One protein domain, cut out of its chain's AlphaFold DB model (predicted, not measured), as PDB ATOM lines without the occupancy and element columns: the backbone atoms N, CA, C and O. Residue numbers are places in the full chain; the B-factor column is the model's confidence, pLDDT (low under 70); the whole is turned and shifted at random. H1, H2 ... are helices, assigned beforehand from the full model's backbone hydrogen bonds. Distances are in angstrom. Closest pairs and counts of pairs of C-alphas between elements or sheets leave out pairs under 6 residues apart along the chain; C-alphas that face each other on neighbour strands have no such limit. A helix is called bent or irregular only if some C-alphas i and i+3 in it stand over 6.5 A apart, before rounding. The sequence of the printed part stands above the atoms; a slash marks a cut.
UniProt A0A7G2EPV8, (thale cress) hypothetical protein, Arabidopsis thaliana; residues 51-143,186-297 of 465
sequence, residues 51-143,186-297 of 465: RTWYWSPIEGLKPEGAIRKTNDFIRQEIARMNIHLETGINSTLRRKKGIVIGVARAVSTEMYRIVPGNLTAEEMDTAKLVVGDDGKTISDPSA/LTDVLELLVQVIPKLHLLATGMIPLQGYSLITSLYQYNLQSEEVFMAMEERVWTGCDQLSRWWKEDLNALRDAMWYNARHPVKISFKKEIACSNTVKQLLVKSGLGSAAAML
ATOM      1  N   ARG A  51     -41.427 -40.969  17.333       44.22
ATOM      2  CA  ARG A  51     -42.027 -41.414  18.595       44.22
ATOM      3  C   ARG A  51     -43.373 -40.735  18.763       44.22
ATOM      4  O   ARG A  51     -43.469 -39.624  19.249       44.22
ATOM      5  N   THR A  52     -44.429 -41.439  18.392       45.44
ATOM      6  CA  THR A  52     -45.827 -41.029  18.584       45.44
ATOM      7  C   THR A  52     -46.363 -41.310  20.000       45.44
ATOM      8  O   THR A  52     -47.562 -41.519  20.170       45.44
ATOM      9  N   TRP A  53     -45.497 -41.352  21.021       56.47
ATOM     10  CA  TRP A  53     -45.817 -41.855  22.368       56.47
ATOM     11  C   TRP A  53     -45.378 -40.847  23.433       56.47
ATOM     12  O   TRP A  53     -44.214 -40.457  23.460       56.47
ATOM     13  N   TYR A  54     -46.309 -40.414  24.289       64.06
ATOM     14  CA  TYR A  54     -46.145 -39.224  25.129       64.06
ATOM     15  C   TYR A  54     -46.009 -39.575  26.613       64.06
ATOM     16  O   TYR A  54     -46.948 -40.082  27.231       64.06
ATOM     17  N   TRP A  55     -44.876 -39.228  27.232       71.50
ATOM     18  CA  TRP A  55     -44.831 -39.091  28.688       71.50
ATOM     19  C   TRP A  55     -45.296 -37.706  29.111       71.50
ATOM     20  O   TRP A  55     -44.645 -36.698  28.853       71.50
ATOM     21  N   SER A  56     -46.399 -37.676  29.851       69.25
ATOM     22  CA  SER A  56     -46.814 -36.492  30.591       69.25
ATOM     23  C   SER A  56     -45.998 -36.362  31.876       69.25
ATOM     24  O   SER A  56     -46.127 -37.239  32.736       69.25
ATOM     25  N   PRO A  57     -45.262 -35.256  32.096       72.94
ATOM     26  CA  PRO A  57     -44.690 -34.977  33.402       72.94
ATOM     27  C   PRO A  57     -45.740 -35.063  34.518       72.94
ATOM     28  O   PRO A  57     -46.879 -34.597  34.369       72.94
ATOM     29  N   ILE A  58     -45.345 -35.697  35.621       70.88
ATOM     30  CA  ILE A  58     -46.177 -35.913  36.810       70.88
ATOM     31  C   ILE A  58     -45.838 -34.966  37.967       70.88
ATOM     32  O   ILE A  58     -46.543 -34.979  38.970       70.88
ATOM     33  N   GLU A  59     -44.802 -34.134  37.807       71.06
ATOM     34  CA  GLU A  59     -44.382 -33.133  38.792       71.06
ATOM     35  C   GLU A  59     -45.561 -32.229  39.186       71.06
ATOM     36  O   GLU A  59     -46.262 -31.681  38.328       71.06
ATOM     37  N   GLY A  60     -45.787 -32.074  40.492       68.94
ATOM     38  CA  GLY A  60     -46.842 -31.213  41.039       68.94
ATOM     39  C   GLY A  60     -48.270 -31.761  40.912       68.94
ATOM     40  O   GLY A  60     -49.217 -31.092  41.336       68.94
ATOM     41  N   LEU A  61     -48.462 -32.966  40.365       71.56
ATOM     42  CA  LEU A  61     -49.761 -33.637  40.394       71.56
ATOM     43  C   LEU A  61     -50.063 -34.191  41.788       71.56
ATOM     44  O   LEU A  61     -49.173 -34.585  42.539       71.56
ATOM     45  N   LYS A  62     -51.355 -34.299  42.113       72.81
ATOM     46  CA  LYS A  62     -51.787 -35.088  43.274       72.81
ATOM     47  C   LYS A  62     -51.408 -36.566  43.078       72.81
ATOM     48  O   LYS A  62     -51.424 -37.021  41.926       72.81
ATOM     49  N   PRO A  63     -51.138 -37.328  44.155       68.12
ATOM     50  CA  PRO A  63     -50.728 -38.731  44.067       68.12
ATOM     51  C   PRO A  63     -51.611 -39.585  43.148       68.12
ATOM     52  O   PRO A  63     -51.099 -40.348  42.334       68.12
ATOM     53  N   GLU A  64     -52.930 -39.402  43.188       63.09
ATOM     54  CA  GLU A  64     -53.877 -40.159  42.360       63.09
ATOM     55  C   GLU A  64     -53.708 -39.857  40.863       63.09
ATOM     56  O   GLU A  64     -53.826 -40.747  40.018       63.09
ATOM     57  N   GLY A  65     -53.410 -38.599  40.527       64.69
ATOM     58  CA  GLY A  65     -53.132 -38.170  39.158       64.69
ATOM     59  C   GLY A  65     -51.787 -38.691  38.652       64.69
ATOM     60  O   GLY A  65     -51.699 -39.147  37.513       64.69
ATOM     61  N   ALA A  66     -50.759 -38.677  39.504       64.69
ATOM     62  CA  ALA A  66     -49.433 -39.203  39.185       64.69
ATOM     63  C   ALA A  66     -49.453 -40.725  38.953       64.69
ATOM     64  O   ALA A  66     -48.889 -41.211  37.968       64.69
ATOM     65  N   ILE A  67     -50.161 -41.472  39.810       67.38
ATOM     66  CA  ILE A  67     -50.345 -42.925  39.673       67.38
ATOM     67  C   ILE A  67     -51.072 -43.248  38.368       67.38
ATOM     68  O   ILE A  67     -50.611 -44.104  37.610       67.38
ATOM     69  N   ARG A  68     -52.175 -42.543  38.078       66.50
ATOM     70  CA  ARG A  68     -52.955 -42.755  36.853       66.50
ATOM     71  C   ARG A  68     -52.101 -42.550  35.606       66.50
ATOM     72  O   ARG A  68     -51.971 -43.474  34.815       66.50
ATOM     73  N   LYS A  69     -51.429 -41.400  35.490       69.50
ATOM     74  CA  LYS A  69     -50.566 -41.101  34.337       69.50
ATOM     75  C   LYS A  69     -49.416 -42.094  34.176       69.50
ATOM     76  O   LYS A  69     -49.077 -42.461  33.056       69.50
ATOM     77  N   THR A  70     -48.830 -42.548  35.284       73.38
ATOM     78  CA  THR A  70     -47.770 -43.564  35.243       73.38
ATOM     79  C   THR A  70     -48.304 -44.896  34.715       73.38
ATOM     80  O   THR A  70     -47.665 -45.517  33.871       73.38
ATOM     81  N   ASN A  71     -49.487 -45.323  35.166       71.31
ATOM     82  CA  ASN A  71     -50.134 -46.550  34.698       71.31
ATOM     83  C   ASN A  71     -50.528 -46.459  33.216       71.31
ATOM     84  O   ASN A  71     -50.226 -47.366  32.443       71.31
ATOM     85  N   ASP A  72     -51.123 -45.339  32.802       68.75
ATOM     86  CA  ASP A  72     -51.495 -45.093  31.406       68.75
ATOM     87  C   ASP A  72     -50.266 -45.167  30.494       68.75
ATOM     88  O   ASP A  72     -50.294 -45.827  29.457       68.75
ATOM     89  N   PHE A  73     -49.147 -44.580  30.923       75.25
ATOM     90  CA  PHE A  73     -47.893 -44.657  30.186       75.25
ATOM     91  C   PHE A  73     -47.324 -46.084  30.122       75.25
ATOM     92  O   PHE A  73     -46.894 -46.526  29.060       75.25
ATOM     93  N   ILE A  74     -47.358 -46.847  31.223       77.94
ATOM     94  CA  ILE A  74     -46.943 -48.262  31.215       77.94
ATOM     95  C   ILE A  74     -47.772 -49.052  30.194       77.94
ATOM     96  O   ILE A  74     -47.216 -49.834  29.421       77.94
ATOM     97  N   ARG A  75     -49.092 -48.834  30.159       72.81
ATOM     98  CA  ARG A  75     -49.994 -49.480  29.193       72.81
ATOM     99  C   ARG A  75     -49.658 -49.086  27.758       72.81
ATOM    100  O   ARG A  75     -49.590 -49.966  26.903       72.81
ATOM    101  N   GLN A  76     -49.393 -47.805  27.505       70.88
ATOM    102  CA  GLN A  76     -48.967 -47.314  26.192       70.88
ATOM    103  C   GLN A  76     -47.643 -47.944  25.744       70.88
ATOM    104  O   GLN A  76     -47.542 -48.391  24.605       70.88
ATOM    105  N   GLU A  77     -46.650 -48.064  26.628       74.94
ATOM    106  CA  GLU A  77     -45.371 -48.704  26.298       74.94
ATOM    107  C   GLU A  77     -45.520 -50.198  25.994       74.94
ATOM    108  O   GLU A  77     -44.911 -50.711  25.053       74.94
ATOM    109  N   ILE A  78     -46.360 -50.908  26.752       76.12
ATOM    110  CA  ILE A  78     -46.676 -52.315  26.472       76.12
ATOM    111  C   ILE A  78     -47.381 -52.441  25.116       76.12
ATOM    112  O   ILE A  78     -47.013 -53.294  24.308       76.12
ATOM    113  N   ALA A  79     -48.357 -51.575  24.845       69.00
ATOM    114  CA  ALA A  79     -49.072 -51.526  23.574       69.00
ATOM    115  C   ALA A  79     -48.132 -51.232  22.391       69.00
ATOM    116  O   ALA A  79     -48.197 -51.917  21.370       69.00
ATOM    117  N   ARG A  80     -47.192 -50.294  22.551       73.19
ATOM    118  CA  ARG A  80     -46.151 -49.982  21.559       73.19
ATOM    119  C   ARG A  80     -45.330 -51.217  21.198       73.19
ATOM    120  O   ARG A  80     -45.160 -51.508  20.017       73.19
ATOM    121  N   MET A  81     -44.866 -51.965  22.202       73.69
ATOM    122  CA  MET A  81     -44.098 -53.200  21.990       73.69
ATOM    123  C   MET A  81     -44.943 -54.351  21.410       73.69
ATOM    124  O   MET A  81     -44.384 -55.325  20.909       73.69
ATOM    125  N   ASN A  82     -46.279 -54.266  21.465       70.00
ATOM    126  CA  ASN A  82     -47.178 -55.214  20.796       70.00
ATOM    127  C   ASN A  82     -47.376 -54.882  19.313       70.00
ATOM    128  O   ASN A  82     -47.492 -55.799  18.506       70.00
ATOM    129  N   ILE A  83     -47.426 -53.593  18.963       66.69
ATOM    130  CA  ILE A  83     -47.560 -53.128  17.574       66.69
ATOM    131  C   ILE A  83     -46.244 -53.325  16.819       66.69
ATOM    132  O   ILE A  83     -46.224 -53.854  15.709       66.69
ATOM    133  N   HIS A  84     -45.133 -52.925  17.436       68.00
ATOM    134  CA  HIS A  84     -43.793 -53.088  16.887       68.00
ATOM    135  C   HIS A  84     -43.103 -54.248  17.596       68.00
ATOM    136  O   HIS A  84     -42.365 -54.052  18.560       68.00
ATOM    137  N   LEU A  85     -43.397 -55.467  17.136       65.00
ATOM    138  CA  LEU A  85     -42.846 -56.683  17.723       65.00
ATOM    139  C   LEU A  85     -41.317 -56.689  17.621       65.00
ATOM    140  O   LEU A  85     -40.743 -56.828  16.544       65.00
ATOM    141  N   GLU A  86     -40.666 -56.580  18.775       68.06
ATOM    142  CA  GLU A  86     -39.234 -56.812  18.913       68.06
ATOM    143  C   GLU A  86     -38.969 -58.329  18.902       68.06
ATOM    144  O   GLU A  86     -39.557 -59.093  19.679       68.06
ATOM    145  N   THR A  87     -38.095 -58.784  18.000       67.44
ATOM    146  CA  THR A  87     -37.743 -60.203  17.853       67.44
ATOM    147  C   THR A  87     -37.247 -60.781  19.180       67.44
ATOM    148  O   THR A  87     -36.351 -60.229  19.811       67.44
ATOM    149  N   GLY A  88     -37.812 -61.917  19.597       67.75
ATOM    150  CA  GLY A  88     -37.405 -62.616  20.821       67.75
ATOM    151  C   GLY A  88     -38.067 -62.120  22.112       67.75
ATOM    152  O   GLY A  88     -37.755 -62.650  23.176       67.75
ATOM    153  N   ILE A  89     -39.003 -61.162  22.051       75.62
ATOM    154  CA  ILE A  89     -39.670 -60.628  23.248       75.62
ATOM    155  C   ILE A  89     -41.075 -61.222  23.444       75.62
ATOM    156  O   ILE A  89     -42.051 -60.882  22.761       75.62
ATOM    157  N   ASN A  90     -41.196 -62.092  24.451       80.81
ATOM    158  CA  ASN A  90     -42.476 -62.656  24.884       80.81
ATOM    159  C   ASN A  90     -43.342 -61.625  25.652       80.81
ATOM    160  O   ASN A  90     -42.900 -60.524  25.985       80.81
ATOM    161  N   SER A  91     -44.606 -61.969  25.912       78.00
ATOM    162  CA  SER A  91     -45.558 -61.088  26.605       78.00
ATOM    163  C   SER A  91     -45.103 -60.703  28.017       78.00
ATOM    164  O   SER A  91     -45.258 -59.548  28.418       78.00
ATOM    165  N   THR A  92     -44.496 -61.640  28.749       82.31
ATOM    166  CA  THR A  92     -43.969 -61.417  30.100       82.31
ATOM    167  C   THR A  92     -42.871 -60.357  30.098       82.31
ATOM    168  O   THR A  92     -42.954 -59.384  30.847       82.31
ATOM    169  N   LEU A  93     -41.882 -60.480  29.210       83.44
ATOM    170  CA  LEU A  93     -40.783 -59.527  29.097       83.44
ATOM    171  C   LEU A  93     -41.269 -58.142  28.650       83.44
ATOM    172  O   LEU A  93     -40.825 -57.139  29.206       83.44
ATOM    173  N   ARG A  94     -42.240 -58.055  27.729       81.12
ATOM    174  CA  ARG A  94     -42.874 -56.767  27.367       81.12
ATOM    175  C   ARG A  94     -43.473 -56.069  28.580       81.12
ATOM    176  O   ARG A  94     -43.244 -54.876  28.779       81.12
ATOM    177  N   ARG A  95     -44.195 -56.816  29.422       81.69
ATOM    178  CA  ARG A  95     -44.781 -56.282  30.658       81.69
ATOM    179  C   ARG A  95     -43.696 -55.800  31.621       81.69
ATOM    180  O   ARG A  95     -43.792 -54.675  32.109       81.69
ATOM    181  N   LYS A  96     -42.633 -56.591  31.837       85.69
ATOM    182  CA  LYS A  96     -41.491 -56.189  32.677       85.69
ATOM    183  C   LYS A  96     -40.820 -54.910  32.142       85.69
ATOM    184  O   LYS A  96     -40.635 -53.967  32.911       85.69
ATOM    185  N   LYS A  97     -40.535 -54.822  30.832       85.62
ATOM    186  CA  LYS A  97     -39.961 -53.621  30.185       85.62
ATOM    187  C   LYS A  97     -40.852 -52.391  30.385       85.62
ATOM    188  O   LYS A  97     -40.349 -51.351  30.799       85.62
ATOM    189  N   GLY A  98     -42.162 -52.514  30.158       81.56
ATOM    190  CA  GLY A  98     -43.112 -51.411  30.334       81.56
ATOM    191  C   GLY A  98     -43.112 -50.858  31.761       81.56
ATOM    192  O   GLY A  98     -43.007 -49.649  31.953       81.56
ATOM    193  N   ILE A  99     -43.133 -51.745  32.764       82.06
ATOM    194  CA  ILE A  99     -43.044 -51.366  34.184       82.06
ATOM    195  C   ILE A  99     -41.730 -50.636  34.472       82.06
ATOM    196  O   ILE A  99     -41.743 -49.561  35.069       82.06
ATOM    197  N   VAL A 100     -40.600 -51.196  34.037       86.69
ATOM    198  CA  VAL A 100     -39.271 -50.613  34.273       86.69
ATOM    199  C   VAL A 100     -39.163 -49.213  33.672       86.69
ATOM    200  O   VAL A 100     -38.722 -48.294  34.360       86.69
ATOM    201  N   ILE A 101     -39.615 -49.026  32.427       85.19
ATOM    202  CA  ILE A 101     -39.607 -47.722  31.748       85.19
ATOM    203  C   ILE A 101     -40.527 -46.738  32.480       85.19
ATOM    204  O   ILE A 101     -40.109 -45.617  32.773       85.19
ATOM    205  N   GLY A 102     -41.754 -47.148  32.818       80.25
ATOM    206  CA  GLY A 102     -42.722 -46.288  33.499       80.25
ATOM    207  C   GLY A 102     -42.258 -45.841  34.884       80.25
ATOM    208  O   GLY A 102     -42.275 -44.647  35.180       80.25
ATOM    209  N   VAL A 103     -41.757 -46.767  35.709       82.44
ATOM    210  CA  VAL A 103     -41.203 -46.446  37.036       82.44
ATOM    211  C   VAL A 103     -39.985 -45.539  36.903       82.44
ATOM    212  O   VAL A 103     -39.875 -44.546  37.620       82.44
ATOM    213  N   ALA A 104     -39.086 -45.834  35.961       85.56
ATOM    214  CA  ALA A 104     -37.919 -45.005  35.707       85.56
ATOM    215  C   ALA A 104     -38.287 -43.562  35.330       85.56
ATOM    216  O   ALA A 104     -37.661 -42.627  35.845       85.56
ATOM    217  N   ARG A 105     -39.297 -43.373  34.469       81.75
ATOM    218  CA  ARG A 105     -39.791 -42.046  34.071       81.75
ATOM    219  C   ARG A 105     -40.486 -41.328  35.225       81.75
ATOM    220  O   ARG A 105     -40.161 -40.166  35.470       81.75
ATOM    221  N   ALA A 106     -41.356 -42.009  35.968       79.25
ATOM    222  CA  ALA A 106     -42.058 -41.438  37.119       79.25
ATOM    223  C   ALA A 106     -41.079 -40.938  38.188       79.25
ATOM    224  O   ALA A 106     -41.085 -39.762  38.544       79.25
ATOM    225  N   VAL A 107     -40.166 -41.813  38.612       83.38
ATOM    226  CA  VAL A 107     -39.139 -41.496  39.610       83.38
ATOM    227  C   VAL A 107     -38.261 -40.349  39.143       83.38
ATOM    228  O   VAL A 107     -38.039 -39.408  39.893       83.38
ATOM    229  N   SER A 108     -37.749 -40.412  37.912       82.69
ATOM    230  CA  SER A 108     -36.847 -39.368  37.423       82.69
ATOM    231  C   SER A 108     -37.571 -38.025  37.297       82.69
ATOM    232  O   SER A 108     -36.964 -36.991  37.553       82.69
ATOM    233  N   THR A 109     -38.855 -38.036  36.927       81.38
ATOM    234  CA  THR A 109     -39.663 -36.821  36.798       81.38
ATOM    235  C   THR A 109     -39.829 -36.117  38.130       81.38
ATOM    236  O   THR A 109     -39.478 -34.949  38.218       81.38
ATOM    237  N   GLU A 110     -40.271 -36.845  39.151       80.25
ATOM    238  CA  GLU A 110     -40.452 -36.303  40.501       80.25
ATOM    239  C   GLU A 110     -39.108 -35.899  41.125       80.25
ATOM    240  O   GLU A 110     -38.926 -34.807  41.658       80.25
ATOM    241  N   MET A 111     -38.102 -36.771  41.019       82.94
ATOM    242  CA  MET A 111     -36.821 -36.575  41.695       82.94
ATOM    243  C   MET A 111     -36.035 -35.379  41.146       82.94
ATOM    244  O   MET A 111     -35.317 -34.707  41.889       82.94
ATOM    245  N   TYR A 112     -36.154 -35.121  39.842       85.56
ATOM    246  CA  TYR A 112     -35.435 -34.047  39.156       85.56
ATOM    247  C   TYR A 112     -36.330 -32.884  38.742       85.56
ATOM    248  O   TYR A 112     -35.843 -31.968  38.083       85.56
ATOM    249  N   ARG A 113     -37.607 -32.902  39.144       85.12
ATOM    250  CA  ARG A 113     -38.617 -31.900  38.787       85.12
ATOM    251  C   ARG A 113     -38.683 -31.640  37.288       85.12
ATOM    252  O   ARG A 113     -38.640 -30.497  36.832       85.12
ATOM    253  N   ILE A 114     -38.717 -32.721  36.514       83.69
ATOM    254  CA  ILE A 114     -38.727 -32.643  35.054       83.69
ATOM    255  C   ILE A 114     -40.052 -32.019  34.625       83.69
ATOM    256  O   ILE A 114     -41.122 -32.575  34.861       83.69
ATOM    257  N   VAL A 115     -39.971 -30.878  33.951       82.75
ATOM    258  CA  VAL A 115     -41.109 -30.185  33.339       82.75
ATOM    259  C   VAL A 115     -41.060 -30.338  31.812       82.75
ATOM    260  O   VAL A 115     -40.016 -30.723  31.278       82.75
ATOM    261  N   PRO A 116     -42.137 -30.018  31.062       79.69
ATOM    262  CA  PRO A 116     -42.150 -30.172  29.601       79.69
ATOM    263  C   PRO A 116     -40.959 -29.509  28.893       79.69
ATOM    264  O   PRO A 116     -40.383 -30.078  27.972       79.69
ATOM    265  N   GLY A 117     -40.489 -28.357  29.390       80.81
ATOM    266  CA  GLY A 117     -39.311 -27.667  28.855       80.81
ATOM    267  C   GLY A 117     -37.995 -28.461  28.931       80.81
ATOM    268  O   GLY A 117     -37.039 -28.108  28.237       80.81
ATOM    269  N   ASN A 118     -37.931 -29.533  29.724       83.62
ATOM    270  CA  ASN A 118     -36.774 -30.425  29.835       83.62
ATOM    271  C   ASN A 118     -36.852 -31.645  28.898       83.62
ATOM    272  O   ASN A 118     -35.893 -32.419  28.847       83.62
ATOM    273  N   LEU A 119     -37.953 -31.824  28.161       82.44
ATOM    274  CA  LEU A 119     -38.172 -32.944  27.241       82.44
ATOM    275  C   LEU A 119     -37.840 -32.570  25.788       82.44
ATOM    276  O   LEU A 119     -37.869 -31.396  25.414       82.44
ATOM    277  N   THR A 120     -37.481 -33.549  24.959       77.38
ATOM    278  CA  THR A 120     -37.307 -33.352  23.512       77.38
ATOM    279  C   THR A 120     -38.635 -32.977  22.849       77.38
ATOM    280  O   THR A 120     -39.704 -33.333  23.336       77.38
ATOM    281  N   ALA A 121     -38.578 -32.237  21.736       67.44
ATOM    282  CA  ALA A 121     -39.780 -31.766  21.039       67.44
ATOM    283  C   ALA A 121     -40.688 -32.917  20.569       67.44
ATOM    284  O   ALA A 121     -41.905 -32.795  20.639       67.44
ATOM    285  N   GLU A 122     -40.098 -34.046  20.167       64.69
ATOM    286  CA  GLU A 122     -40.815 -35.267  19.770       64.69
ATOM    287  C   GLU A 122     -41.694 -35.834  20.892       64.69
ATOM    288  O   GLU A 122     -42.761 -36.372  20.630       64.69
ATOM    289  N   GLU A 123     -41.287 -35.669  22.152       60.59
ATOM    290  CA  GLU A 123     -42.059 -36.113  23.319       60.59
ATOM    291  C   GLU A 123     -42.925 -34.987  23.898       60.59
ATOM    292  O   GLU A 123     -43.478 -35.150  24.978       60.59
ATOM    293  N   MET A 124     -43.058 -33.848  23.207       57.00
ATOM    294  CA  MET A 124     -44.070 -32.822  23.493       57.00
ATOM    295  C   MET A 124     -45.260 -32.867  22.518       57.00
ATOM    296  O   MET A 124     -46.188 -32.076  22.682       57.00
ATOM    297  N   ASP A 125     -45.244 -33.758  21.518       54.16
ATOM    298  CA  ASP A 125     -46.351 -33.916  20.568       54.16
ATOM    299  C   ASP A 125     -47.587 -34.550  21.239       54.16
ATOM    300  O   ASP A 125     -47.497 -35.295  22.220       54.16
ATOM    301  N   THR A 126     -48.771 -34.236  20.717       45.59
ATOM    302  CA  THR A 126     -50.049 -34.786  21.187       45.59
ATOM    303  C   THR A 126     -50.122 -36.295  20.960       45.59
ATOM    304  O   THR A 126     -49.849 -36.787  19.867       45.59
ATOM    305  N   ALA A 127     -50.531 -37.038  21.995       46.31
ATOM    306  CA  ALA A 127     -50.718 -38.484  21.929       46.31
ATOM    307  C   ALA A 127     -51.651 -38.863  20.767       46.31
ATOM    308  O   ALA A 127     -52.828 -38.505  20.765       46.31
ATOM    309  N   LYS A 128     -51.135 -39.616  19.789       47.41
ATOM    310  CA  LYS A 128     -51.929 -40.098  18.643       47.41
ATOM    311  C   LYS A 128     -52.698 -41.380  18.947       47.41
ATOM    312  O   LYS A 128     -53.357 -41.909  18.063       47.41
ATOM    313  N   LEU A 129     -52.597 -41.904  20.169       47.97
ATOM    314  CA  LEU A 129     -53.216 -43.164  20.556       47.97
ATOM    315  C   LEU A 129     -53.822 -43.067  21.955       47.97
ATOM    316  O   LEU A 129     -53.118 -42.828  22.938       47.97
ATOM    317  N   VAL A 130     -55.136 -43.275  22.031       46.28
ATOM    318  CA  VAL A 130     -55.876 -43.433  23.286       46.28
ATOM    319  C   VAL A 130     -56.043 -44.928  23.536       46.28
ATOM    320  O   VAL A 130     -56.633 -45.638  22.717       46.28
ATOM    321  N   VAL A 131     -55.489 -45.407  24.652       45.31
ATOM    322  CA  VAL A 131     -55.705 -46.777  25.128       45.31
ATOM    323  C   VAL A 131     -57.063 -46.805  25.826       45.31
ATOM    324  O   VAL A 131     -57.268 -46.069  26.789       45.31
ATOM    325  N   GLY A 132     -57.988 -47.617  25.318       39.03
ATOM    326  CA  GLY A 132     -59.286 -47.853  25.944       39.03
ATOM    327  C   GLY A 132     -59.144 -48.507  27.320       39.03
ATOM    328  O   GLY A 132     -58.112 -49.099  27.648       39.03
ATOM    329  N   ASP A 133     -60.196 -48.425  28.133       36.94
ATOM    330  CA  ASP A 133     -60.203 -48.937  29.513       36.94
ATOM    331  C   ASP A 133     -59.904 -50.449  29.622       36.94
ATOM    332  O   ASP A 133     -59.496 -50.931  30.679       36.94
ATOM    333  N   ASP A 134     -60.045 -51.191  28.519       39.47
ATOM    334  CA  ASP A 134     -59.752 -52.622  28.394       39.47
ATOM    335  C   ASP A 134     -58.254 -52.954  28.231       39.47
ATOM    336  O   ASP A 134     -57.877 -54.131  28.203       39.47
ATOM    337  N   GLY A 135     -57.389 -51.941  28.097       36.25
ATOM    338  CA  GLY A 135     -55.947 -52.108  27.898       36.25
ATOM    339  C   GLY A 135     -55.558 -52.777  26.574       36.25
ATOM    340  O   GLY A 135     -54.390 -53.133  26.401       36.25
ATOM    341  N   LYS A 136     -56.510 -52.971  25.652       38.25
ATOM    342  CA  LYS A 136     -56.325 -53.669  24.368       38.25
ATOM    343  C   LYS A 136     -56.743 -52.815  23.178       38.25
ATOM    344  O   LYS A 136     -56.143 -52.933  22.112       38.25
ATOM    345  N   THR A 137     -57.739 -51.957  23.355       36.47
ATOM    346  CA  THR A 137     -58.238 -51.089  22.297       36.47
ATOM    347  C   THR A 137     -57.326 -49.875  22.166       36.47
ATOM    348  O   THR A 137     -57.116 -49.132  23.119       36.47
ATOM    349  N   ILE A 138     -56.766 -49.679  20.976       45.56
ATOM    350  CA  ILE A 138     -55.929 -48.531  20.627       45.56
ATOM    351  C   ILE A 138     -56.700 -47.742  19.571       45.56
ATOM    352  O   ILE A 138     -56.979 -48.272  18.498       45.56
ATOM    353  N   SER A 139     -57.077 -46.504  19.881       42.28
ATOM    354  CA  SER A 139     -57.836 -45.643  18.965       42.28
ATOM    355  C   SER A 139     -57.006 -44.439  18.526       42.28
ATOM    356  O   SER A 139     -56.394 -43.768  19.359       42.28
ATOM    357  N   ASP A 140     -56.977 -44.194  17.212       40.56
ATOM    358  CA  ASP A 140     -56.406 -42.991  16.601       40.56
ATOM    359  C   ASP A 140     -57.459 -41.863  16.659       40.56
ATOM    360  O   ASP A 140     -58.525 -41.999  16.044       40.56
ATOM    361  N   PRO A 141     -57.216 -40.752  17.380       39.31
ATOM    362  CA  PRO A 141     -58.164 -39.646  17.469       39.31
ATOM    363  C   PRO A 141     -58.457 -38.988  16.109       39.31
ATOM    364  O   PRO A 141     -59.496 -38.350  15.949       39.31
ATOM    365  N   SER A 142     -57.588 -39.176  15.110       38.03
ATOM    366  CA  SER A 142     -57.756 -38.647  13.748       38.03
ATOM    367  C   SER A 142     -58.931 -39.294  12.996       38.03
ATOM    368  O   SER A 142     -59.420 -38.732  12.018       38.03
ATOM    369  N   ALA A 143     -59.418 -40.451  13.458       37.00
ATOM    370  CA  ALA A 143     -60.542 -41.172  12.855       37.00
ATOM    371  C   ALA A 143     -61.930 -40.682  13.324       37.00
ATOM    372  O   ALA A 143     -62.944 -41.109  12.776       37.00
ATOM    373  N   LEU A 186     -54.088 -55.918  39.322       37.12
ATOM    374  CA  LEU A 186     -53.983 -55.346  40.677       37.12
ATOM    375  C   LEU A 186     -53.173 -56.225  41.637       37.12
ATOM    376  O   LEU A 186     -52.458 -55.678  42.467       37.12
ATOM    377  N   THR A 187     -53.278 -57.549  41.547       41.31
ATOM    378  CA  THR A 187     -52.665 -58.493  42.495       41.31
ATOM    379  C   THR A 187     -51.176 -58.679  42.198       41.31
ATOM    380  O   THR A 187     -50.362 -58.547  43.111       41.31
ATOM    381  N   ASP A 188     -50.790 -58.808  40.921       44.75
ATOM    382  CA  ASP A 188     -49.380 -58.723  40.511       44.75
ATOM    383  C   ASP A 188     -48.812 -57.325  40.771       44.75
ATOM    384  O   ASP A 188     -47.676 -57.183  41.216       44.75
ATOM    385  N   VAL A 189     -49.587 -56.264  40.503       45.62
ATOM    386  CA  VAL A 189     -49.170 -54.883  40.774       45.62
ATOM    387  C   VAL A 189     -49.012 -54.656  42.273       45.62
ATOM    388  O   VAL A 189     -48.104 -53.930  42.626       45.62
ATOM    389  N   LEU A 190     -49.772 -55.298  43.164       43.53
ATOM    390  CA  LEU A 190     -49.594 -55.193  44.619       43.53
ATOM    391  C   LEU A 190     -48.296 -55.863  45.102       43.53
ATOM    392  O   LEU A 190     -47.568 -55.264  45.896       43.53
ATOM    393  N   GLU A 191     -47.948 -57.045  44.590       49.28
ATOM    394  CA  GLU A 191     -46.681 -57.717  44.923       49.28
ATOM    395  C   GLU A 191     -45.467 -56.985  44.298       49.28
ATOM    396  O   GLU A 191     -44.449 -56.755  44.962       49.28
ATOM    397  N   LEU A 192     -45.613 -56.480  43.062       55.50
ATOM    398  CA  LEU A 192     -44.648 -55.601  42.380       55.50
ATOM    399  C   LEU A 192     -44.507 -54.224  43.064       55.50
ATOM    400  O   LEU A 192     -43.391 -53.705  43.158       55.50
ATOM    401  N   LEU A 193     -45.599 -53.626  43.555       54.25
ATOM    402  CA  LEU A 193     -45.645 -52.306  44.208       54.25
ATOM    403  C   LEU A 193     -44.890 -52.310  45.530       54.25
ATOM    404  O   LEU A 193     -44.199 -51.340  45.837       54.25
ATOM    405  N   VAL A 194     -45.021 -53.384  46.310       58.03
ATOM    406  CA  VAL A 194     -44.411 -53.468  47.641       58.03
ATOM    407  C   VAL A 194     -42.936 -53.861  47.557       58.03
ATOM    408  O   VAL A 194     -42.136 -53.397  48.369       58.03
ATOM    409  N   GLN A 195     -42.548 -54.677  46.572       67.19
ATOM    410  CA  GLN A 195     -41.212 -55.276  46.546       67.19
ATOM    411  C   GLN A 195     -40.313 -54.793  45.394       67.19
ATOM    412  O   GLN A 195     -39.140 -54.484  45.620       67.19
ATOM    413  N   VAL A 196     -40.831 -54.681  44.165       72.06
ATOM    414  CA  VAL A 196     -40.034 -54.329  42.970       72.06
ATOM    415  C   VAL A 196     -39.894 -52.816  42.800       72.06
ATOM    416  O   VAL A 196     -38.795 -52.322  42.542       72.06
ATOM    417  N   ILE A 197     -40.972 -52.051  42.984       72.62
ATOM    418  CA  ILE A 197     -40.962 -50.597  42.760       72.62
ATOM    419  C   ILE A 197     -39.977 -49.848  43.676       72.62
ATOM    420  O   ILE A 197     -39.224 -49.027  43.149       72.62
ATOM    421  N   PRO A 198     -39.863 -50.138  44.989       75.38
ATOM    422  CA  PRO A 198     -38.858 -49.489  45.837       75.38
ATOM    423  C   PRO A 198     -37.415 -49.742  45.377       75.38
ATOM    424  O   PRO A 198     -36.543 -48.887  45.537       75.38
ATOM    425  N   LYS A 199     -37.149 -50.903  44.768       81.81
ATOM    426  CA  LYS A 199     -35.836 -51.263  44.217       81.81
ATOM    427  C   LYS A 199     -35.563 -50.534  42.901       81.81
ATOM    428  O   LYS A 199     -34.506 -49.922  42.747       81.81
ATOM    429  N   LEU A 200     -36.542 -50.517  41.998       83.38
ATOM    430  CA  LEU A 200     -36.474 -49.737  40.760       83.38
ATOM    431  C   LEU A 200     -36.336 -48.235  41.034       83.38
ATOM    432  O   LEU A 200     -35.614 -47.554  40.314       83.38
ATOM    433  N   HIS A 201     -36.951 -47.720  42.100       83.12
ATOM    434  CA  HIS A 201     -36.793 -46.335  42.539       83.12
ATOM    435  C   HIS A 201     -35.326 -45.984  42.822       83.12
ATOM    436  O   HIS A 201     -34.823 -44.978  42.310       83.12
ATOM    437  N   LEU A 202     -34.602 -46.831  43.560       83.19
ATOM    438  CA  LEU A 202     -33.179 -46.612  43.843       83.19
ATOM    439  C   LEU A 202     -32.334 -46.595  42.562       83.19
ATOM    440  O   LEU A 202     -31.479 -45.723  42.399       83.19
ATOM    441  N   LEU A 203     -32.598 -47.509  41.626       86.94
ATOM    442  CA  LEU A 203     -31.886 -47.539  40.345       86.94
ATOM    443  C   LEU A 203     -32.209 -46.323  39.479       86.94
ATOM    444  O   LEU A 203     -31.306 -45.687  38.934       86.94
ATOM    445  N   ALA A 204     -33.484 -45.953  39.396       87.50
ATOM    446  CA  ALA A 204     -33.941 -44.838  38.581       87.50
ATOM    447  C   ALA A 204     -33.394 -43.498  39.081       87.50
ATOM    448  O   ALA A 204     -33.079 -42.622  38.272       87.50
ATOM    449  N   THR A 205     -33.200 -43.386  40.397       87.25
ATOM    450  CA  THR A 205     -32.610 -42.216  41.046       87.25
ATOM    451  C   THR A 205     -31.214 -41.922  40.499       87.25
ATOM    452  O   THR A 205     -31.003 -40.850  39.949       87.25
ATOM    453  N   GLY A 206     -30.250 -42.847  40.558       88.19
ATOM    454  CA  GLY A 206     -28.864 -42.536  40.149       88.19
ATOM    455  C   GLY A 206     -28.655 -42.392  38.641       88.19
ATOM    456  O   GLY A 206     -27.606 -41.950  38.183       88.19
ATOM    457  N   MET A 207     -29.657 -42.730  37.848       89.88
ATOM    458  CA  MET A 207     -29.451 -42.978  36.439       89.88
ATOM    459  C   MET A 207     -29.329 -41.660  35.623       89.88
ATOM    460  O   MET A 207     -28.552 -41.624  34.674       89.88
ATOM    461  N   ILE A 208     -30.050 -40.542  35.905       90.56
ATOM    462  CA  ILE A 208     -29.997 -39.282  35.071       90.56
ATOM    463  C   ILE A 208     -28.627 -38.640  35.212       90.56
ATOM    464  O   ILE A 208     -28.007 -38.339  34.189       90.56
ATOM    465  N   PRO A 209     -28.117 -38.498  36.441       92.19
ATOM    466  CA  PRO A 209     -26.805 -37.927  36.647       92.19
ATOM    467  C   PRO A 209     -25.690 -38.756  36.010       92.19
ATOM    468  O   PRO A 209     -24.798 -38.182  35.396       92.19
ATOM    469  N   LEU A 210     -25.744 -40.093  36.087       91.00
ATOM    470  CA  LEU A 210     -24.714 -40.942  35.478       91.00
ATOM    471  C   LEU A 210     -24.725 -40.869  33.943       91.00
ATOM    472  O   LEU A 210     -23.673 -40.831  33.311       91.00
ATOM    473  N   GLN A 211     -25.904 -40.764  33.336       88.81
ATOM    474  CA  GLN A 211     -26.017 -40.508  31.901       88.81
ATOM    475  C   GLN A 211     -25.503 -39.132  31.504       88.81
ATOM    476  O   GLN A 211     -24.819 -39.000  30.493       88.81
ATOM    477  N   GLY A 212     -25.820 -38.105  32.290       89.69
ATOM    478  CA  GLY A 212     -25.271 -36.772  32.092       89.69
ATOM    479  C   GLY A 212     -23.750 -36.770  32.173       89.69
ATOM    480  O   GLY A 212     -23.103 -36.242  31.276       89.69
ATOM    481  N   TYR A 213     -23.187 -37.437  33.187       89.75
ATOM    482  CA  TYR A 213     -21.745 -37.628  33.343       89.75
ATOM    483  C   TYR A 213     -21.153 -38.241  32.079       89.75
ATOM    484  O   TYR A 213     -20.212 -37.703  31.497       89.75
ATOM    485  N   SER A 214     -21.764 -39.325  31.606       88.06
ATOM    486  CA  SER A 214     -21.349 -39.968  30.375       88.06
ATOM    487  C   SER A 214     -21.340 -39.005  29.191       88.06
ATOM    488  O   SER A 214     -20.307 -38.830  28.558       88.06
ATOM    489  N   LEU A 215     -22.468 -38.340  28.929       86.00
ATOM    490  CA  LEU A 215     -22.641 -37.424  27.799       86.00
ATOM    491  C   LEU A 215     -21.651 -36.253  27.814       86.00
ATOM    492  O   LEU A 215     -21.390 -35.666  26.766       86.00
ATOM    493  N   ILE A 216     -21.125 -35.882  28.984       84.81
ATOM    494  CA  ILE A 216     -20.053 -34.889  29.087       84.81
ATOM    495  C   ILE A 216     -18.707 -35.506  28.678       84.81
ATOM    496  O   ILE A 216     -17.965 -34.903  27.911       84.81
ATOM    497  N   THR A 217     -18.399 -36.713  29.150       83.81
ATOM    498  CA  THR A 217     -17.073 -37.340  28.976       83.81
ATOM    499  C   THR A 217     -16.813 -38.033  27.636       83.81
ATOM    500  O   THR A 217     -15.657 -38.152  27.246       83.81
ATOM    501  N   SER A 218     -17.838 -38.516  26.933       76.88
ATOM    502  CA  SER A 218     -17.693 -39.317  25.697       76.88
ATOM    503  C   SER A 218     -18.303 -38.648  24.465       76.88
ATOM    504  O   SER A 218     -18.495 -39.299  23.440       76.88
ATOM    505  N   LEU A 219     -18.590 -37.345  24.561       61.78
ATOM    506  CA  LEU A 219     -19.142 -36.456  23.533       61.78
ATOM    507  C   LEU A 219     -20.539 -36.837  22.997       61.78
ATOM    508  O   LEU A 219     -21.367 -35.935  22.907       61.78
ATOM    509  N   TYR A 220     -20.850 -38.114  22.716       56.69
ATOM    510  CA  TYR A 220     -22.142 -38.542  22.139       56.69
ATOM    511  C   TYR A 220     -22.621 -39.965  22.500       56.69
ATOM    512  O   TYR A 220     -23.731 -40.333  22.125       56.69
ATOM    513  N   GLN A 221     -21.841 -40.768  23.231       63.47
ATOM    514  CA  GLN A 221     -22.220 -42.148  23.587       63.47
ATOM    515  C   GLN A 221     -22.291 -42.362  25.098       63.47
ATOM    516  O   GLN A 221     -21.704 -41.599  25.863       63.47
ATOM    517  N   TYR A 222     -22.997 -43.399  25.543       70.06
ATOM    518  CA  TYR A 222     -22.899 -43.834  26.933       70.06
ATOM    519  C   TYR A 222     -21.534 -44.513  27.154       70.06
ATOM    520  O   TYR A 222     -21.119 -45.345  26.355       70.06
ATOM    521  N   ASN A 223     -20.791 -44.087  28.171       79.88
ATOM    522  CA  ASN A 223     -19.423 -44.486  28.440       79.88
ATOM    523  C   ASN A 223     -19.411 -45.662  29.415       79.88
ATOM    524  O   ASN A 223     -20.291 -45.797  30.271       79.88
ATOM    525  N   LEU A 224     -18.356 -46.465  29.320       79.75
ATOM    526  CA  LEU A 224     -18.226 -47.687  30.103       79.75
ATOM    527  C   LEU A 224     -18.231 -47.420  31.618       79.75
ATOM    528  O   LEU A 224     -18.837 -48.163  32.373       79.75
ATOM    529  N   GLN A 225     -17.622 -46.323  32.074       82.69
ATOM    530  CA  GLN A 225     -17.508 -46.019  33.507       82.69
ATOM    531  C   GLN A 225     -18.851 -45.721  34.174       82.69
ATOM    532  O   GLN A 225     -19.114 -46.173  35.285       82.69
ATOM    533  N   SER A 226     -19.705 -44.928  33.527       84.69
ATOM    534  CA  SER A 226     -21.035 -44.620  34.061       84.69
ATOM    535  C   SER A 226     -21.923 -45.864  34.088       84.69
ATOM    536  O   SER A 226     -22.688 -46.045  35.037       84.69
ATOM    537  N   GLU A 227     -21.770 -46.737  33.091       84.50
ATOM    538  CA  GLU A 227     -22.455 -48.021  33.011       84.50
ATOM    539  C   GLU A 227     -21.962 -48.988  34.096       84.50
ATOM    540  O   GLU A 227     -22.779 -49.583  34.790       84.50
ATOM    541  N   GLU A 228     -20.653 -49.084  34.335       87.31
ATOM    542  CA  GLU A 228     -20.069 -49.872  35.430       87.31
ATOM    543  C   GLU A 228     -20.584 -49.423  36.800       87.31
ATOM    544  O   GLU A 228     -20.964 -50.252  37.632       87.31
ATOM    545  N   VAL A 229     -20.668 -48.110  37.033       88.25
ATOM    546  CA  VAL A 229     -21.242 -47.568  38.272       88.25
ATOM    547  C   VAL A 229     -22.729 -47.911  38.386       88.25
ATOM    548  O   VAL A 229     -23.189 -48.264  39.475       88.25
ATOM    549  N   PHE A 230     -23.479 -47.855  37.282       88.81
ATOM    550  CA  PHE A 230     -24.881 -48.269  37.260       88.81
ATOM    551  C   PHE A 230     -25.046 -49.768  37.547       88.81
ATOM    552  O   PHE A 230     -25.882 -50.137  38.370       88.81
ATOM    553  N   MET A 231     -24.213 -50.628  36.958       88.06
ATOM    554  CA  MET A 231     -24.209 -52.073  37.219       88.06
ATOM    555  C   MET A 231     -23.859 -52.391  38.679       88.06
ATOM    556  O   MET A 231     -24.489 -53.245  39.297       88.06
ATOM    557  N   ALA A 232     -22.917 -51.662  39.280       87.25
ATOM    558  CA  ALA A 232     -22.601 -51.819  40.697       87.25
ATOM    559  C   ALA A 232     -23.770 -51.396  41.609       87.25
ATOM    560  O   ALA A 232     -24.010 -52.006  42.655       87.25
ATOM    561  N   MET A 233     -24.522 -50.354  41.229       87.50
ATOM    562  CA  MET A 233     -25.761 -49.997  41.928       87.50
ATOM    563  C   MET A 233     -26.820 -51.088  41.779       87.50
ATOM    564  O   MET A 233     -27.450 -51.450  42.769       87.50
ATOM    565  N   GLU A 234     -27.012 -51.600  40.565       87.88
ATOM    566  CA  GLU A 234     -27.931 -52.693  40.242       87.88
ATOM    567  C   GLU A 234     -27.643 -53.922  41.100       87.88
ATOM    568  O   GLU A 234     -28.526 -54.380  41.827       87.88
ATOM    569  N   GLU A 235     -26.401 -54.400  41.111       84.94
ATOM    570  CA  GLU A 235     -25.989 -55.533  41.937       84.94
ATOM    571  C   GLU A 235     -26.334 -55.301  43.413       84.94
ATOM    572  O   GLU A 235     -26.967 -56.146  44.055       84.94
ATOM    573  N   ARG A 236     -26.008 -54.119  43.945       83.12
ATOM    574  CA  ARG A 236     -26.292 -53.766  45.340       83.12
ATOM    575  C   ARG A 236     -27.789 -53.702  45.644       83.12
ATOM    576  O   ARG A 236     -28.206 -54.129  46.719       83.12
ATOM    577  N   VAL A 237     -28.597 -53.168  44.731       81.56
ATOM    578  CA  VAL A 237     -30.055 -53.055  44.893       81.56
ATOM    579  C   VAL A 237     -30.696 -54.441  44.977       81.56
ATOM    580  O   VAL A 237     -31.561 -54.657  45.834       81.56
ATOM    581  N   TRP A 238     -30.239 -55.386  44.153       80.69
ATOM    582  CA  TRP A 238     -30.788 -56.744  44.077       80.69
ATOM    583  C   TRP A 238     -30.138 -57.752  45.039       80.69
ATOM    584  O   TRP A 238     -30.613 -58.883  45.152       80.69
ATOM    585  N   THR A 239     -29.083 -57.365  45.761       79.12
ATOM    586  CA  THR A 239     -28.425 -58.228  46.754       79.12
ATOM    587  C   THR A 239     -29.376 -58.575  47.910       79.12
ATOM    588  O   THR A 239     -30.063 -57.704  48.446       79.12
ATOM    589  N   GLY A 240     -29.389 -59.850  48.322       68.44
ATOM    590  CA  GLY A 240     -30.118 -60.329  49.506       68.44
ATOM    591  C   GLY A 240     -31.624 -60.533  49.313       68.44
ATOM    592  O   GLY A 240     -32.350 -60.602  50.301       68.44
ATOM    593  N   CYS A 241     -32.112 -60.602  48.069       66.81
ATOM    594  CA  CYS A 241     -33.531 -60.805  47.784       66.81
ATOM    595  C   CYS A 241     -33.745 -61.829  46.659       66.81
ATOM    596  O   CYS A 241     -33.898 -61.469  45.496       66.81
ATOM    597  N   ASP A 242     -33.731 -63.120  46.992       67.62
ATOM    598  CA  ASP A 242     -33.592 -64.206  46.008       67.62
ATOM    599  C   ASP A 242     -34.754 -64.343  45.012       67.62
ATOM    600  O   ASP A 242     -34.540 -64.778  43.879       67.62
ATOM    601  N   GLN A 243     -35.981 -63.989  45.404       64.44
ATOM    602  CA  GLN A 243     -37.147 -64.013  44.508       64.44
ATOM    603  C   GLN A 243     -37.172 -62.793  43.574       64.44
ATOM    604  O   GLN A 243     -37.294 -62.948  42.361       64.44
ATOM    605  N   LEU A 244     -36.955 -61.585  44.098       67.38
ATOM    606  CA  LEU A 244     -36.917 -60.358  43.287       67.38
ATOM    607  C   LEU A 244     -35.685 -60.294  42.387       67.38
ATOM    608  O   LEU A 244     -35.748 -59.838  41.247       67.38
ATOM    609  N   SER A 245     -34.560 -60.805  42.883       70.69
ATOM    610  CA  SER A 245     -33.353 -60.948  42.091       70.69
ATOM    611  C   SER A 245     -33.576 -61.898  40.918       70.69
ATOM    612  O   SER A 245     -32.963 -61.661  39.883       70.69
ATOM    613  N   ARG A 246     -34.416 -62.937  41.043       79.19
ATOM    614  CA  ARG A 246     -34.779 -63.807  39.913       79.19
ATOM    615  C   ARG A 246     -35.608 -63.058  38.875       79.19
ATOM    616  O   ARG A 246     -35.230 -63.073  37.710       79.19
ATOM    617  N   TRP A 247     -36.626 -62.309  39.312       83.50
ATOM    618  CA  TRP A 247     -37.468 -61.502  38.418       83.50
ATOM    619  C   TRP A 247     -36.654 -60.577  37.502       83.50
ATOM    620  O   TRP A 247     -36.946 -60.489  36.308       83.50
ATOM    621  N   TRP A 248     -35.624 -59.924  38.053       85.44
ATOM    622  CA  TRP A 248     -34.713 -59.061  37.299       85.44
ATOM    623  C   TRP A 248     -33.665 -59.847  36.494       85.44
ATOM    624  O   TRP A 248     -33.427 -59.536  35.330       85.44
ATOM    625  N   LYS A 249     -33.032 -60.873  37.088       83.62
ATOM    626  CA  LYS A 249     -31.912 -61.607  36.465       83.62
ATOM    627  C   LYS A 249     -32.313 -62.473  35.274       83.62
ATOM    628  O   LYS A 249     -31.482 -62.650  34.389       83.62
ATOM    629  N   GLU A 250     -33.539 -62.994  35.244       87.25
ATOM    630  CA  GLU A 250     -34.057 -63.777  34.108       87.25
ATOM    631  C   GLU A 250     -33.967 -63.009  32.785       87.25
ATOM    632  O   GLU A 250     -33.650 -63.591  31.753       87.25
ATOM    633  N   ASP A 251     -34.173 -61.692  32.839       87.38
ATOM    634  CA  ASP A 251     -34.232 -60.811  31.675       87.38
ATOM    635  C   ASP A 251     -33.224 -59.650  31.781       87.38
ATOM    636  O   ASP A 251     -33.437 -58.570  31.223       87.38
ATOM    637  N   LEU A 252     -32.122 -59.868  32.510       87.44
ATOM    638  CA  LEU A 252     -31.180 -58.837  32.970       87.44
ATOM    639  C   LEU A 252     -30.829 -57.805  31.893       87.44
ATOM    640  O   LEU A 252     -31.006 -56.608  32.096       87.44
ATOM    641  N   ASN A 253     -30.352 -58.269  30.737       87.06
ATOM    642  CA  ASN A 253     -29.877 -57.385  29.674       87.06
ATOM    643  C   ASN A 253     -31.013 -56.546  29.076       87.06
ATOM    644  O   ASN A 253     -30.831 -55.360  28.825       87.06
ATOM    645  N   ALA A 254     -32.193 -57.139  28.890       87.00
ATOM    646  CA  ALA A 254     -33.345 -56.451  28.317       87.00
ATOM    647  C   ALA A 254     -33.948 -55.425  29.288       87.00
ATOM    648  O   ALA A 254     -34.382 -54.354  28.863       87.00
ATOM    649  N   LEU A 255     -33.962 -55.724  30.592       89.06
ATOM    650  CA  LEU A 255     -34.440 -54.789  31.614       89.06
ATOM    651  C   LEU A 255     -33.432 -53.676  31.891       89.06
ATOM    652  O   LEU A 255     -33.830 -52.522  32.049       89.06
ATOM    653  N   ARG A 256     -32.133 -53.991  31.875       88.12
ATOM    654  CA  ARG A 256     -31.065 -52.990  31.928       88.12
ATOM    655  C   ARG A 256     -31.155 -52.047  30.737       88.12
ATOM    656  O   ARG A 256     -31.113 -50.838  30.938       88.12
ATOM    657  N   ASP A 257     -31.350 -52.579  29.531       85.25
ATOM    658  CA  ASP A 257     -31.531 -51.769  28.328       85.25
ATOM    659  C   ASP A 257     -32.784 -50.883  28.405       85.25
ATOM    660  O   ASP A 257     -32.732 -49.674  28.163       85.25
ATOM    661  N   ALA A 258     -33.903 -51.460  28.848       85.94
ATOM    662  CA  ALA A 258     -35.143 -50.730  29.080       85.94
ATOM    663  C   ALA A 258     -34.965 -49.574  30.077       85.94
ATOM    664  O   ALA A 258     -35.453 -48.466  29.845       85.94
ATOM    665  N   MET A 259     -34.252 -49.824  31.173       86.75
ATOM    666  CA  MET A 259     -34.034 -48.846  32.229       86.75
ATOM    667  C   MET A 259     -33.047 -47.766  31.796       86.75
ATOM    668  O   MET A 259     -33.387 -46.584  31.789       86.75
ATOM    669  N   TRP A 260     -31.835 -48.180  31.429       84.00
ATOM    670  CA  TRP A 260     -30.728 -47.293  31.127       84.00
ATOM    671  C   TRP A 260     -30.985 -46.546  29.820       84.00
ATOM    672  O   TRP A 260     -31.134 -45.327  29.836       84.00
ATOM    673  N   TYR A 261     -31.131 -47.239  28.695       77.25
ATOM    674  CA  TYR A 261     -31.255 -46.584  27.395       77.25
ATOM    675  C   TYR A 261     -32.690 -46.069  27.170       77.25
ATOM    676  O   TYR A 261     -32.919 -44.853  27.105       77.25
ATOM    677  N   ASN A 262     -33.691 -46.953  27.168       76.38
ATOM    678  CA  ASN A 262     -35.033 -46.621  26.660       76.38
ATOM    679  C   ASN A 262     -35.811 -45.601  27.505       76.38
ATOM    680  O   ASN A 262     -36.447 -44.698  26.950       76.38
ATOM    681  N   ALA A 263     -35.727 -45.673  28.836       73.38
ATOM    682  CA  ALA A 263     -36.509 -44.802  29.714       73.38
ATOM    683  C   ALA A 263     -36.141 -43.307  29.630       73.38
ATOM    684  O   ALA A 263     -36.890 -42.474  30.137       73.38
ATOM    685  N   ARG A 264     -35.009 -42.944  29.004       64.75
ATOM    686  CA  ARG A 264     -34.397 -41.601  29.129       64.75
ATOM    687  C   ARG A 264     -34.094 -40.844  27.876       64.75
ATOM    688  O   ARG A 264     -33.746 -39.667  27.966       64.75
ATOM    689  N   HIS A 265     -34.199 -41.481  26.725       66.38
ATOM    690  CA  HIS A 265     -34.143 -40.768  25.461       66.38
ATOM    691  C   HIS A 265     -35.052 -39.516  25.373       66.38
ATOM    692  O   HIS A 265     -34.600 -38.575  24.732       66.38
ATOM    693  N   PRO A 266     -36.218 -39.396  26.052       70.56
ATOM    694  CA  PRO A 266     -37.015 -38.157  26.007       70.56
ATOM    695  C   PRO A 266     -36.426 -36.940  26.725       70.56
ATOM    696  O   PRO A 266     -36.900 -35.831  26.517       70.56
ATOM    697  N   VAL A 267     -35.455 -37.108  27.627       80.81
ATOM    698  CA  VAL A 267     -34.924 -35.983  28.413       80.81
ATOM    699  C   VAL A 267     -33.814 -35.298  27.623       80.81
ATOM    700  O   VAL A 267     -32.869 -35.966  27.191       80.81
ATOM    701  N   LYS A 268     -33.893 -33.967  27.482       84.00
ATOM    702  CA  LYS A 268     -32.895 -33.165  26.761       84.00
ATOM    703  C   LYS A 268     -31.484 -33.482  27.253       84.00
ATOM    704  O   LYS A 268     -31.217 -33.512  28.455       84.00
ATOM    705  N   ILE A 269     -30.558 -33.646  26.307       84.38
ATOM    706  CA  ILE A 269     -29.136 -33.878  26.597       84.38
ATOM    707  C   ILE A 269     -28.588 -32.778  27.512       84.38
ATOM    708  O   ILE A 269     -27.914 -33.090  28.491       84.38
ATOM    709  N   SER A 270     -28.919 -31.510  27.244       84.00
ATOM    710  CA  SER A 270     -28.496 -30.370  28.068       84.00
ATOM    711  C   SER A 270     -28.925 -30.508  29.530       84.00
ATOM    712  O   SER A 270     -28.094 -30.331  30.415       84.00
ATOM    713  N   PHE A 271     -30.166 -30.927  29.790       87.88
ATOM    714  CA  PHE A 271     -30.667 -31.152  31.147       87.88
ATOM    715  C   PHE A 271     -29.924 -32.291  31.854       87.88
ATOM    716  O   PHE A 271     -29.528 -32.159  33.008       87.88
ATOM    717  N   LYS A 272     -29.662 -33.411  31.164       89.56
ATOM    718  CA  LYS A 272     -28.863 -34.505  31.749       89.56
ATOM    719  C   LYS A 272     -27.474 -34.007  32.156       89.56
ATOM    720  O   LYS A 272     -27.027 -34.295  33.266       89.56
ATOM    721  N   LYS A 273     -26.812 -33.243  31.279       88.75
ATOM    722  CA  LYS A 273     -25.496 -32.645  31.554       88.75
ATOM    723  C   LYS A 273     -25.556 -31.674  32.742       88.75
ATOM    724  O   LYS A 273     -24.684 -31.732  33.601       88.75
ATOM    725  N   GLU A 274     -26.594 -30.848  32.842       89.56
ATOM    726  CA  GLU A 274     -26.820 -29.948  33.984       89.56
ATOM    727  C   GLU A 274     -26.948 -30.717  35.311       89.56
ATOM    728  O   GLU A 274     -26.236 -30.428  36.277       89.56
ATOM    729  N   ILE A 275     -27.786 -31.758  35.343       91.94
ATOM    730  CA  ILE A 275     -27.982 -32.612  36.522       91.94
ATOM    731  C   ILE A 275     -26.668 -33.273  36.964       91.94
ATOM    732  O   ILE A 275     -26.389 -33.348  38.164       91.94
ATOM    733  N   ALA A 276     -25.823 -33.700  36.022       92.31
ATOM    734  CA  ALA A 276     -24.513 -34.271  36.331       92.31
ATOM    735  C   ALA A 276     -23.519 -33.261  36.935       92.31
ATOM    736  O   ALA A 276     -22.581 -33.644  37.633       92.31
ATOM    737  N   CYS A 277     -23.724 -31.966  36.721       91.00
ATOM    738  CA  CYS A 277     -22.881 -30.905  37.274       91.00
ATOM    739  C   CYS A 277     -23.392 -30.378  38.628       91.00
ATOM    740  O   CYS A 277     -22.768 -29.507  39.233       91.00
ATOM    741  N   SER A 278     -24.512 -30.902  39.136       90.50
ATOM    742  CA  SER A 278     -25.169 -30.369  40.329       90.50
ATOM    743  C   SER A 278     -24.643 -30.971  41.637       90.50
ATOM    744  O   SER A 278     -24.752 -32.171  41.907       90.50
ATOM    745  N   ASN A 279     -24.147 -30.104  42.526       90.25
ATOM    746  CA  ASN A 279     -23.824 -30.476  43.908       90.25
ATOM    747  C   ASN A 279     -25.068 -30.891  44.706       90.25
ATOM    748  O   ASN A 279     -24.984 -31.780  45.551       90.25
ATOM    749  N   THR A 280     -26.223 -30.281  44.439       92.31
ATOM    750  CA  THR A 280     -27.485 -30.649  45.098       92.31
ATOM    751  C   THR A 280     -27.858 -32.090  44.765       92.31
ATOM    752  O   THR A 280     -28.188 -32.867  45.659       92.31
ATOM    753  N   VAL A 281     -27.706 -32.474  43.496       92.56
ATOM    754  CA  VAL A 281     -27.934 -33.846  43.028       92.56
ATOM    755  C   VAL A 281     -26.934 -34.811  43.657       92.56
ATOM    756  O   VAL A 281     -27.330 -35.872  44.126       92.56
ATOM    757  N   LYS A 282     -25.651 -34.439  43.774       92.81
ATOM    758  CA  LYS A 282     -24.680 -35.245  44.530       92.81
ATOM    759  C   LYS A 282     -25.178 -35.542  45.948       92.81
ATOM    760  O   LYS A 282     -25.180 -36.697  46.363       92.81
ATOM    761  N   GLN A 283     -25.598 -34.516  46.688       91.50
ATOM    762  CA  GLN A 283     -26.066 -34.680  48.070       91.50
ATOM    763  C   GLN A 283     -27.333 -35.535  48.155       91.50
ATOM    764  O   GLN A 283     -27.484 -36.329  49.083       91.50
ATOM    765  N   LEU A 284     -28.220 -35.403  47.174       89.31
ATOM    766  CA  LEU A 284     -29.405 -36.236  47.034       89.31
ATOM    767  C   LEU A 284     -29.029 -37.718  46.879       89.31
ATOM    768  O   LEU A 284     -29.508 -38.546  47.645       89.31
ATOM    769  N   LEU A 285     -28.097 -38.043  45.978       88.19
ATOM    770  CA  LEU A 285     -27.614 -39.414  45.786       88.19
ATOM    771  C   LEU A 285     -26.942 -39.984  47.041       88.19
ATOM    772  O   LEU A 285     -27.162 -41.151  47.369       88.19
ATOM    773  N   VAL A 286     -26.168 -39.173  47.774       88.50
ATOM    774  CA  VAL A 286     -25.596 -39.577  49.072       88.50
ATOM    775  C   VAL A 286     -26.707 -39.940  50.059       88.50
ATOM    776  O   VAL A 286     -26.654 -41.013  50.661       88.50
ATOM    777  N   LYS A 287     -27.734 -39.090  50.194       86.94
ATOM    778  CA  LYS A 287     -28.882 -39.333  51.088       86.94
ATOM    779  C   LYS A 287     -29.685 -40.571  50.689       86.94
ATOM    780  O   LYS A 287     -30.165 -41.282  51.564       86.94
ATOM    781  N   SER A 288     -29.774 -40.866  49.395       81.81
ATOM    782  CA  SER A 288     -30.409 -42.079  48.863       81.81
ATOM    783  C   SER A 288     -29.539 -43.342  48.987       81.81
ATOM    784  O   SER A 288     -29.936 -44.401  48.509       81.81
ATOM    785  N   GLY A 289     -28.345 -43.265  49.594       83.00
ATOM    786  CA  GLY A 289     -27.438 -44.409  49.760       83.00
ATOM    787  C   GLY A 289     -26.666 -44.803  48.494       83.00
ATOM    788  O   GLY A 289     -25.989 -45.835  48.470       83.00
ATOM    789  N   LEU A 290     -26.714 -43.975  47.448       84.44
ATOM    790  CA  LEU A 290     -26.114 -44.210  46.132       84.44
ATOM    791  C   LEU A 290     -24.713 -43.592  46.048       84.44
ATOM    792  O   LEU A 290     -24.405 -42.805  45.153       84.44
ATOM    793  N   GLY A 291     -23.850 -43.954  47.003       83.81
ATOM    794  CA  GLY A 291     -22.507 -43.383  47.152       83.81
ATOM    795  C   GLY A 291     -21.627 -43.514  45.904       83.81
ATOM    796  O   GLY A 291     -20.928 -42.565  45.564       83.81
ATOM    797  N   SER A 292     -21.707 -44.640  45.186       84.31
ATOM    798  CA  SER A 292     -20.938 -44.858  43.950       84.31
ATOM    799  C   SER A 292     -21.337 -43.879  42.844       84.31
ATOM    800  O   SER A 292     -20.471 -43.298  42.200       84.31
ATOM    801  N   ALA A 293     -22.636 -43.618  42.671       87.06
ATOM    802  CA  ALA A 293     -23.102 -42.613  41.719       87.06
ATOM    803  C   ALA A 293     -22.789 -41.190  42.190       87.06
ATOM    804  O   ALA A 293     -22.363 -40.355  41.398       87.06
ATOM    805  N   ALA A 294     -22.929 -40.918  43.490       88.88
ATOM    806  CA  ALA A 294     -22.570 -39.629  44.067       88.88
ATOM    807  C   ALA A 294     -21.072 -39.304  43.929       88.88
ATOM    808  O   ALA A 294     -20.709 -38.133  43.824       88.88
ATOM    809  N   ALA A 295     -20.197 -40.314  43.926       86.75
ATOM    810  CA  ALA A 295     -18.756 -40.134  43.751       86.75
ATOM    811  C   ALA A 295     -18.399 -39.560  42.371       86.75
ATOM    812  O   ALA A 295     -17.434 -38.808  42.260       86.75
ATOM    813  N   MET A 296     -19.223 -39.835  41.356       85.88
ATOM    814  CA  MET A 296     -19.054 -39.316  39.995       85.88
ATOM    815  C   MET A 296     -19.453 -37.839  39.863       85.88
ATOM    816  O   MET A 296     -19.177 -37.217  38.839       85.88
ATOM    817  N   LEU A 297     -20.112 -37.272  40.881       89.31
ATOM    818  CA  LEU A 297     -20.708 -35.940  40.829       89.31
ATOM    819  C   LEU A 297     -20.077 -34.953  41.832       89.31
ATOM    820  O   LEU A 297     -19.506 -35.364  42.849       89.31
TER     821      LEU A 297
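This is residues 51 to 143 and 186 to 297 of the 465 residues of the protein "(thale cress) hypothetical protein" of Arabidopsis thaliana (UniProt A0A7G2EPV8). H2 runs through the middle of a helical body, with H1 folded against it as a hairpin on one side and H5a and H8 packed on its other side. The bent helix H5 leads away from H2 into a second group, where H6 folds back beside both arms of H5, H9 crosses H5b, and the short pair H10 and H11 packs on H6 through H11; beyond H1, on the side away from H2, residues 125 to 143 make a loop that turns back on itself. The printed part has 205 residues with eleven named helices, H1 to H11 in order along the chain, and no named strand; its class is all helix. It is compact, with a radius of gyration of the C-alphas of 16.7 A, and the C-alphas span 50 by 40 by 36 A.

After residues 51 to 62, which hold no named element, H1 takes residues 63 to 83, 30.3 A from C-alpha 63 at (-50.728, -38.731, 44.067) to C-alpha 83. H2, residues 91 to 112, is the longest helix by residues and measures 31.5 A, ending with C-alpha 112 at (-35.435, -34.047, 39.156). H3 is residues 121 to 124, 5.1 A. After the cut come H4, residues 186 to 195, 14.1 A, and H5, residues 197 to 217. By its hydrogen bonds H5 was assigned as one helix, but it is bent: C-alphas 205 and 208 are 7.2 A apart. Its arms are H5a, residues 197 to 205, 12.0 A, and H5b, residues 208 to 217, 14.4 A, at a shallow tilt of 28 degrees. H6 is residues 224 to 238, 20.9 A; H7 residues 242 to 249, 10.0 A; H8 residues 252 to 262, 14.3 A; H9 residues 269 to 276, 10.8 A; H10 residues 279 to 287, 12.5 A. H11, residues 291 to 295, 6.0 A, ends with C-alpha 295 at (-18.756, -40.134, 43.751).

H5, taken whole, is the hub. H1 and H2 form a helical hairpin and touch at a steep tilt of 40 degrees, the closest C-alphas being those of Ile 74 and Gly 98, 5.0 A apart. H2 touches H5a at a steep tilt of 56 degrees, the same way, with C-alphas 104 and 204 closest at 4.9 A. With residues 96 to 104 alone H2 touches H8, at a steep tilt of 43 degrees; the closest C-alphas, of Ile 101 and Met 259, are 5.7 A apart. H5b and H6 form a helical hairpin at a shallow tilt of 20 degrees, with C-alphas 210 and 226 closest at 5.4 A; H6 touches H5b with residues 225 to 230 alone. H6 also touches H5a, with C-alphas 199 and 237 closest at 6.1 A. H9 touches H5b about perpendicular, at 74 degrees, with C-alphas 212 and 273 closest at 4.2 A. H11 touches H10, with C-alphas 282 and 294 closest at 4.9 A, and H6, with C-alphas 229 and 292 closest at 6.3 A. H4 and H5a meet only through their link. H7 is close to H8 but not clearly touching, with C-alphas 248 and 255 closest at 7.1 A. H3 touches no helix. Every O i to N i+4 pair is within hydrogen-bond range in H1, H2, H4, H5a, H5b, H6, H7, H9, H10 and H11; H8 has 6 of 7, and H3 is too short for such a pair.

The two C-alphas farthest apart, of Ala 143 and Ala 295, are 52.0 A apart. Residues 144 to 185 are not printed, and C-alphas 143 and 186 are 31.9 A apart across the cut. Of the links that are printed whole, none is long. Mean pLDDT of the printed part is 74.4; 64 residues are under 70, among them residues 121 to 143 and 186 to 195.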